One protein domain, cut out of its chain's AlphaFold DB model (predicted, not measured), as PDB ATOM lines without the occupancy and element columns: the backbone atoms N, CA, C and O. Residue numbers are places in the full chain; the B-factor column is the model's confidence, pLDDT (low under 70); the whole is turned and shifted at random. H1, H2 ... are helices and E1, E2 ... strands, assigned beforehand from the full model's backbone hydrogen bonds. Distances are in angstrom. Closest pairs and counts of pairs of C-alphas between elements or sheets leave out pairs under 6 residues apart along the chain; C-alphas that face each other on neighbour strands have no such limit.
ATOM      1  N   LEU A  17     -29.284  17.245   1.188       97.56
ATOM      2  CA  LEU A  17     -28.439  16.066   1.045       97.56
ATOM      3  C   LEU A  17     -29.317  14.851   0.765       97.56
ATOM      4  O   LEU A  17     -30.218  14.539   1.549       97.56
ATOM      5  N   ILE A  18     -29.026  14.144  -0.324       96.56
ATOM      6  CA  ILE A  18     -29.639  12.848  -0.604       96.56
ATOM      7  C   ILE A  18     -28.925  11.809   0.262       96.56
ATOM      8  O   ILE A  18     -27.773  11.461   0.033       96.56
ATOM      9  N   THR A  19     -29.613  11.320   1.290       97.25
ATOM     10  CA  THR A  19     -29.052  10.355   2.256       97.25
ATOM     11  C   THR A  19     -29.310   8.905   1.865       97.25
ATOM     12  O   THR A  19     -28.633   7.995   2.341       97.25
ATOM     13  N   ARG A  20     -30.310   8.670   1.010       95.88
ATOM     14  CA  ARG A  20     -30.647   7.363   0.443       95.88
ATOM     15  C   ARG A  20     -31.412   7.566  -0.857       95.88
ATOM     16  O   ARG A  20     -32.320   8.389  -0.883       95.88
ATOM     17  N   ALA A  21     -31.102   6.769  -1.870       94.69
ATOM     18  CA  ALA A  21     -31.889   6.645  -3.091       94.69
ATOM     19  C   ALA A  21     -32.308   5.180  -3.282       94.69
ATOM     20  O   ALA A  21     -31.585   4.270  -2.863       94.69
ATOM     21  N   GLY A  22     -33.474   4.940  -3.873       93.19
ATOM     22  CA  GLY A  22     -33.931   3.597  -4.219       93.19
ATOM     23  C   GLY A  22     -35.082   3.624  -5.212       93.19
ATOM     24  O   GLY A  22     -35.759   4.637  -5.342       93.19
ATOM     25  N   THR A  23     -35.288   2.510  -5.904       91.88
ATOM     26  CA  THR A  23     -36.391   2.351  -6.856       91.88
ATOM     27  C   THR A  23     -37.614   1.763  -6.162       91.88
ATOM     28  O   THR A  23     -37.480   0.875  -5.314       91.88
ATOM     29  N   ASN A  24     -38.796   2.233  -6.538       89.56
ATOM     30  CA  ASN A  24     -40.083   1.731  -6.076       89.56
ATOM     31  C   ASN A  24     -41.008   1.491  -7.284       89.56
ATOM     32  O   ASN A  24     -40.771   2.022  -8.369       89.56
ATOM     33  N   THR A  25     -42.037   0.664  -7.118       87.94
ATOM     34  CA  THR A  25     -43.015   0.342  -8.168       87.94
ATOM     35  C   THR A  25     -44.409   0.598  -7.633       87.94
ATOM     36  O   THR A  25     -44.775   0.088  -6.572       87.94
ATOM     37  N   ARG A  26     -45.209   1.360  -8.376       83.19
ATOM     38  CA  ARG A  26     -46.608   1.631  -8.038       83.19
ATOM     39  C   ARG A  26     -47.505   1.072  -9.138       83.19
ATOM     40  O   ARG A  26     -47.219   1.231 -10.318       83.19
ATOM     41  N   LEU A  27     -48.580   0.405  -8.729       80.50
ATOM     42  CA  LEU A  27     -49.656  -0.033  -9.618       80.50
ATOM     43  C   LEU A  27     -50.609   1.145  -9.827       80.50
ATOM     44  O   LEU A  27     -51.067   1.731  -8.844       80.50
ATOM     45  N   VAL A  28     -50.884   1.485 -11.083       72.25
ATOM     46  CA  VAL A  28     -51.684   2.660 -11.458       72.25
ATOM     47  C   VAL A  28     -53.139   2.263 -11.723       72.25
ATOM     48  O   VAL A  28     -54.057   2.946 -11.267       72.25
ATOM     49  N   SER A  51     -52.614  -4.206 -16.162       69.88
ATOM     50  CA  SER A  51     -52.328  -3.225 -15.115       69.88
ATOM     51  C   SER A  51     -51.123  -2.389 -15.519       69.88
ATOM     52  O   SER A  51     -50.033  -2.934 -15.683       69.88
ATOM     53  N   GLU A  52     -51.307  -1.079 -15.630       83.12
ATOM     54  CA  GLU A  52     -50.200  -0.151 -15.824       83.12
ATOM     55  C   GLU A  52     -49.435   0.010 -14.509       83.12
ATOM     56  O   GLU A  52     -50.004  -0.001 -13.404       83.12
ATOM     57  N   VAL A  53     -48.121   0.140 -14.629       88.19
ATOM     58  CA  VAL A  53     -47.207   0.391 -13.519       88.19
ATOM     59  C   VAL A  53     -46.408   1.655 -13.784       88.19
ATOM     60  O   VAL A  53     -46.186   2.050 -14.925       88.19
ATOM     61  N   ILE A  54     -45.929   2.261 -12.706       90.06
ATOM     62  CA  ILE A  54     -44.936   3.328 -12.742       90.06
ATOM     63  C   ILE A  54     -43.777   2.948 -11.824       90.06
ATOM     64  O   ILE A  54     -43.974   2.552 -10.669       90.06
ATOM     65  N   TYR A  55     -42.555   3.062 -12.339       92.19
ATOM     66  CA  TYR A  55     -41.347   2.971 -11.528       92.19
ATOM     67  C   TYR A  55     -40.927   4.368 -11.077       92.19
ATOM     68  O   TYR A  55     -40.850   5.297 -11.884       92.19
ATOM     69  N   THR A  56     -40.632   4.514  -9.789       94.00
ATOM     70  CA  THR A  56     -40.180   5.775  -9.197       94.00
ATOM     71  C   THR A  56     -38.784   5.634  -8.604       94.00
ATOM     72  O   THR A  56     -38.379   4.553  -8.176       94.00
ATOM     73  N   ILE A  57     -38.041   6.738  -8.580       95.69
ATOM     74  CA  ILE A  57     -36.819   6.903  -7.795       95.69
ATOM     75  C   ILE A  57     -37.148   7.765  -6.576       95.69
ATOM     76  O   ILE A  57     -37.474   8.946  -6.700       95.69
ATOM     77  N   ASP A  58     -37.019   7.163  -5.397       96.25
ATOM     78  CA  ASP A  58     -37.310   7.766  -4.102       96.25
ATOM     79  C   ASP A  58     -35.993   8.228  -3.455       96.25
ATOM     80  O   ASP A  58     -35.153   7.413  -3.056       96.25
ATOM     81  N   MET A  59     -35.806   9.542  -3.316       95.94
ATOM     82  CA  MET A  59     -34.612  10.163  -2.731       95.94
ATOM     83  C   MET A  59     -34.923  10.772  -1.364       95.94
ATOM     84  O   MET A  59     -35.617  11.784  -1.260       95.94
ATOM     85  N   LYS A  60     -34.378  10.185  -0.292       97.38
ATOM     86  CA  LYS A  60     -34.504  10.728   1.066       97.38
ATOM     87  C   LYS A  60     -33.635  11.962   1.237       97.38
ATOM     88  O   LYS A  60     -32.413  11.884   1.113       97.38
ATOM     89  N   LEU A  61     -34.272  13.061   1.613       96.69
ATOM     90  CA  LEU A  61     -33.654  14.369   1.755       96.69
ATOM     91  C   LEU A  61     -33.335  14.685   3.216       96.69
ATOM     92  O   LEU A  61     -34.094  14.352   4.126       96.69
ATOM     93  N   PHE A  62     -32.215  15.367   3.427       97.00
ATOM     94  CA  PHE A  62     -31.844  15.969   4.700       97.00
ATOM     95  C   PHE A  62     -31.494  17.449   4.511       97.00
ATOM     96  O   PHE A  62     -30.648  17.794   3.686       97.00
ATOM     97  N   SER A  63     -32.105  18.315   5.321       95.62
ATOM     98  CA  SER A  63     -31.699  19.709   5.526       95.62
ATOM     99  C   SER A  63     -31.896  20.078   6.994       95.62
ATOM    100  O   SER A  63     -32.964  19.858   7.564       95.62
ATOM    101  N   ALA A  64     -30.876  20.686   7.604       95.31
ATOM    102  CA  ALA A  64     -30.988  21.233   8.955       95.31
ATOM    103  C   ALA A  64     -31.923  22.457   9.011       95.31
ATOM    104  O   ALA A  64     -32.510  22.736  10.054       95.31
ATOM    105  N   ARG A  65     -32.066  23.187   7.894       95.38
ATOM    106  CA  ARG A  65     -32.905  24.393   7.796       95.38
ATOM    107  C   ARG A  65     -34.360  24.065   7.482       95.38
ATOM    108  O   ARG A  65     -35.250  24.803   7.890       95.38
ATOM    109  N   GLN A  66     -34.594  22.968   6.766       94.38
ATOM    110  CA  GLN A  66     -35.919  22.524   6.334       94.38
ATOM    111  C   GLN A  66     -36.130  21.031   6.639       94.38
ATOM    112  O   GLN A  66     -36.276  20.227   5.717       94.38
ATOM    113  N   PRO A  67     -36.176  20.633   7.926       92.75
ATOM    114  CA  PRO A  67     -36.253  19.224   8.332       92.75
ATOM    115  C   PRO A  67     -37.564  18.529   7.927       92.75
ATOM    116  O   PRO A  67     -37.664  17.306   7.992       92.75
ATOM    117  N   ASP A  68     -38.575  19.297   7.515       91.44
ATOM    118  CA  ASP A  68     -39.856  18.769   7.053       91.44
ATOM    119  C   ASP A  68     -39.864  18.351   5.570       91.44
ATOM    120  O   ASP A  68     -40.781  17.646   5.137       91.44
ATOM    121  N   VAL A  69     -38.838  18.701   4.795       92.88
ATOM    122  CA  VAL A  69     -38.687  18.253   3.404       92.88
ATOM    123  C   VAL A  69     -37.845  16.979   3.401       92.88
ATOM    124  O   VAL A  69     -36.638  17.024   3.619       92.88
ATOM    125  N   ILE A  70     -38.496  15.827   3.211       93.81
ATOM    126  CA  ILE A  70     -37.892  14.514   3.510       93.81
ATOM    127  C   ILE A  70     -37.727  13.583   2.308       93.81
ATOM    128  O   ILE A  70     -37.016  12.585   2.414       93.81
ATOM    129  N   LEU A  71     -38.418  13.850   1.204       94.25
ATOM    130  CA  LEU A  71     -38.496  12.942   0.066       94.25
ATOM    131  C   LEU A  71     -38.673  13.746  -1.220       94.25
ATOM    132  O   LEU A  71     -39.541  14.613  -1.281       94.25
ATOM    133  N   LEU A  72     -37.869  13.416  -2.223       94.50
ATOM    134  CA  LEU A  72     -38.119  13.734  -3.622       94.50
ATOM    135  C   LEU A  72     -38.422  12.412  -4.334       94.50
ATOM    136  O   LEU A  72     -37.612  11.491  -4.273       94.50
ATOM    137  N   GLU A  73     -39.592  12.318  -4.955       94.69
ATOM    138  CA  GLU A  73     -40.014  11.169  -5.759       94.69
ATOM    139  C   GLU A  73     -40.013  11.597  -7.227       94.69
ATOM    140  O   GLU A  73     -40.634  12.601  -7.584       94.69
ATOM    141  N   CYS A  74     -39.298  10.856  -8.069       93.00
ATOM    142  CA  CYS A  74     -39.273  11.070  -9.512       93.00
ATOM    143  C   CYS A  74     -39.842   9.832 -10.203       93.00
ATOM    144  O   CYS A  74     -39.264   8.754 -10.082       93.00
ATOM    145  N   GLY A  75     -40.973   9.973 -10.892       92.06
ATOM    146  CA  GLY A  75     -41.638   8.877 -11.600       92.06
ATOM    147  C   GLY A  75     -41.319   8.853 -13.091       92.06
ATOM    148  O   GLY A  75     -41.171   9.909 -13.704       92.06
ATOM    149  N   GLY A  76     -41.210   7.646 -13.649       86.56
ATOM    150  CA  GLY A  76     -41.215   7.415 -15.095       86.56
ATOM    151  C   GLY A  76     -42.623   7.523 -15.693       86.56
ATOM    152  O   GLY A  76     -43.548   8.018 -15.048       86.56
ATOM    153  N   ALA A  77     -42.794   7.051 -16.927       84.00
ATOM    154  CA  ALA A  77     -44.117   6.960 -17.541       84.00
ATOM    155  C   ALA A  77     -44.974   5.869 -16.871       84.00
ATOM    156  O   ALA A  77     -44.453   4.853 -16.406       84.00
ATOM    157  N   GLU A  78     -46.288   6.095 -16.839       84.38
ATOM    158  CA  GLU A  78     -47.273   5.049 -16.562       84.38
ATOM    159  C   GLU A  78     -47.386   4.187 -17.820       84.38
ATOM    160  O   GLU A  78     -47.725   4.706 -18.885       84.38
ATOM    161  N   ASP A  79     -47.033   2.906 -17.726       82.44
ATOM    162  CA  ASP A  79     -46.982   2.037 -18.902       82.44
ATOM    163  C   ASP A  79     -47.230   0.566 -18.547       82.44
ATOM    164  O   ASP A  79     -47.274   0.162 -17.376       82.44
ATOM    165  N   HIS A  80     -47.373  -0.259 -19.579       81.81
ATOM    166  CA  HIS A  80     -47.387  -1.702 -19.468       81.81
ATOM    167  C   HIS A  80     -46.123  -2.198 -18.737       81.81
ATOM    168  O   HIS A  80     -45.023  -1.722 -19.022       81.81
ATOM    169  N   PRO A  81     -46.203  -3.207 -17.846       81.94
ATOM    170  CA  PRO A  81     -45.048  -3.652 -17.058       81.94
ATOM    171  C   PRO A  81     -43.840  -4.134 -17.871       81.94
ATOM    172  O   PRO A  81     -42.735  -4.178 -17.339       81.94
ATOM    173  N   ALA A  82     -44.046  -4.530 -19.130       81.88
ATOM    174  CA  ALA A  82     -42.965  -4.931 -20.032       81.88
ATOM    175  C   ALA A  82     -42.169  -3.739 -20.597       81.88
ATOM    176  O   ALA A  82     -41.019  -3.923 -20.989       81.88
ATOM    177  N   ASP A  83     -42.779  -2.555 -20.621       85.25
ATOM    178  CA  ASP A  83     -42.256  -1.349 -21.266       85.25
ATOM    179  C   ASP A  83     -41.926  -0.247 -20.242       85.25
ATOM    180  O   ASP A  83     -41.085   0.615 -20.496       85.25
ATOM    181  N   ALA A  84     -42.522  -0.305 -19.047       87.88
ATOM    182  CA  ALA A  84     -42.251   0.619 -17.958       87.88
ATOM    183  C   ALA A  84     -40.802   0.508 -17.450       87.88
ATOM    184  O   ALA A  84     -40.269  -0.580 -17.221       87.88
ATOM    185  N   TYR A  85     -40.178   1.656 -17.183       90.06
ATOM    186  CA  TYR A  85     -38.816   1.745 -16.660       90.06
ATOM    187  C   TYR A  85     -38.685   2.845 -15.604       90.06
ATOM    188  O   TYR A  85     -39.481   3.783 -15.538       90.06
ATOM    189  N   ALA A  86     -37.678   2.708 -14.739       91.06
ATOM    190  CA  ALA A  86     -37.329   3.748 -13.778       91.06
ATOM    191  C   ALA A  86     -36.591   4.891 -14.489       91.06
ATOM    192  O   ALA A  86     -35.713   4.602 -15.306       91.06
ATOM    193  N   PRO A  87     -36.878   6.162 -14.158       93.50
ATOM    194  CA  PRO A  87     -36.250   7.287 -14.832       93.50
ATOM    195  C   PRO A  87     -34.737   7.306 -14.590       93.50
ATOM    196  O   PRO A  87     -34.244   7.029 -13.490       93.50
ATOM    197  N   THR A  88     -33.996   7.657 -15.632       92.75
ATOM    198  CA  THR A  88     -32.549   7.872 -15.601       92.75
ATOM    199  C   THR A  88     -32.197   9.193 -14.912       92.75
ATOM    200  O   THR A  88     -33.032  10.081 -14.754       92.75
ATOM    201  N   LEU A  89     -30.929   9.366 -14.516       91.69
ATOM    202  CA  LEU A  89     -30.470  10.625 -13.913       91.69
ATOM    203  C   LEU A  89     -30.660  11.828 -14.852       91.69
ATOM    204  O   LEU A  89     -31.014  12.907 -14.388       91.69
ATOM    205  N   GLU A  90     -30.440  11.639 -16.154       93.00
ATOM    206  CA  GLU A  90     -30.628  12.683 -17.167       93.00
ATOM    207  C   GLU A  90     -32.102  13.095 -17.269       93.00
ATOM    208  O   GLU A  90     -32.414  14.282 -17.194       93.00
ATOM    209  N   GLU A  91     -33.023  12.130 -17.334       93.94
ATOM    210  CA  GLU A  91     -34.466  12.405 -17.345       93.94
ATOM    211  C   GLU A  91     -34.919  13.109 -16.066       93.94
ATOM    212  O   GLU A  91     -35.708  14.052 -16.129       93.94
ATOM    213  N   ILE A  92     -34.376  12.714 -14.908       94.00
ATOM    214  CA  ILE A  92     -34.632  13.402 -13.639       94.00
ATOM    215  C   ILE A  92     -34.141  14.853 -13.711       94.00
ATOM    216  O   ILE A  92     -34.877  15.763 -13.339       94.00
ATOM    217  N   GLN A  93     -32.923  15.102 -14.201       93.88
ATOM    218  CA  GLN A  93     -32.387  16.460 -14.336       93.88
ATOM    219  C   GLN A  93     -33.234  17.322 -15.280       93.88
ATOM    220  O   GLN A  93     -33.528  18.473 -14.956       93.88
ATOM    221  N   VAL A  94     -33.678  16.761 -16.406       94.25
ATOM    222  CA  VAL A  94     -34.569  17.446 -17.352       94.25
ATOM    223  C   VAL A  94     -35.924  17.754 -16.711       94.25
ATOM    224  O   VAL A  94     -36.407  18.877 -16.834       94.25
ATOM    225  N   ALA A  95     -36.513  16.801 -15.982       93.44
ATOM    226  CA  ALA A  95     -37.795  16.980 -15.300       93.44
ATOM    227  C   ALA A  95     -37.729  18.022 -14.170       93.44
ATOM    228  O   ALA A  95     -38.673  18.787 -13.975       93.44
ATOM    229  N   LEU A  96     -36.605  18.091 -13.447       93.38
ATOM    230  CA  LEU A  96     -36.351  19.147 -12.462       93.38
ATOM    231  C   LEU A  96     -36.173  20.522 -13.119       93.38
ATOM    232  O   LEU A  96     -36.428  21.539 -12.475       93.38
ATOM    233  N   GLY A  97     -35.762  20.579 -14.387       93.44
ATOM    234  CA  GLY A  97     -35.691  21.809 -15.170       93.44
ATOM    235  C   GLY A  97     -35.001  22.950 -14.416       93.44
ATOM    236  O   GLY A  97     -33.853  22.841 -13.996       93.44
ATOM    237  N   SER A  98     -35.709  24.068 -14.233       92.38
ATOM    238  CA  SER A  98     -35.186  25.251 -13.536       92.38
ATOM    239  C   SER A  98     -35.534  25.325 -12.044       92.38
ATOM    240  O   SER A  98     -35.174  26.311 -11.402       92.38
ATOM    241  N   ILE A  99     -36.281  24.361 -11.491       92.00
ATOM    242  CA  ILE A  99     -36.748  24.424 -10.093       92.00
ATOM    243  C   ILE A  99     -35.738  23.837  -9.101       92.00
ATOM    244  O   ILE A  99     -35.742  24.220  -7.932       92.00
TER     245      ILE A  99
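This is residues 17 to 28 and 51 to 99 of the 104 residues of an uncharacterized protein of Candidatus Stahlbacteria bacterium (UniProt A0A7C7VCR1). Picture a long, narrow, twisted strip of three strands, E1, E2 and E3, with the two long strands side by side, the short E3 along the other side of E2, and a short helix, H1, that only grazes the sheet, mainly at E3. The loop between E2 and E3 lies at one end of the long axis, and the long link from E3 to H1 reaches out at the other. The printed part has 61 residues with three named strands and one named helix, in the order E1, E2, E3, H1; the sheet's order is E1, E2, E3, all antiparallel, and the class is mixed, helices and strands. The whole is elongated, spanning 41 by 22 by 15 A, and only just loose, close to compact, with a radius of gyration of the C-alphas of 13.0 A.

Find C-alpha 17 at (-28.439, 16.066, 1.045); from there E1 runs through residues 17 to 27, 28.7 A long, and bends by 61 degrees at residue 20. Beyond the cut, look for C-alpha 53 at (-47.207, 0.391, -13.519), where E2 begins; it covers residues 53 to 62 and is 28.5 A long. E3 is residues 71 to 75, 12.7 A long. H1 is residues 89 to 96, 10.5 A long, and ends with C-alpha 96 at (-36.351, 19.147, -12.462).

Start with E1, an edge strand: it is antiparallel to E2 at 160 degrees between their directions, and you will find N 19 and O 60 at 2.9 A and N 58 and O 22 at 2.8 A, both within hydrogen-bond range. E2 is the inner strand. It forms a hairpin with E3, the other edge strand, antiparallel at 156 degrees; look at N 57 and O 74, 2.8 A, and N 72 and O 59, 2.9 A, both within hydrogen-bond range. The sheet is twisted: its C-alphas lie up to 4.4 A off the best plane. H1 is on the sheet but only grazes it; the closest C-alphas of E3 and H1 are those of Cys 74 and Ile 92, 6.6 A apart. In H1 every O i to N i+4 pair is within hydrogen-bond range.

The C-alphas farthest apart are those of Arg 65 and Ala 82, 41.7 A. Residues 29 to 50 are not printed, and C-alphas 28 and 51 are 7.0 A apart across this cut, which falls in the link from E1 to E2. The link from E2 to E3 is short, and the link from E3 to H1, residues 76 to 88, is long. The mean pLDDT of the printed part is 90.9, with residue 51 alone under 70.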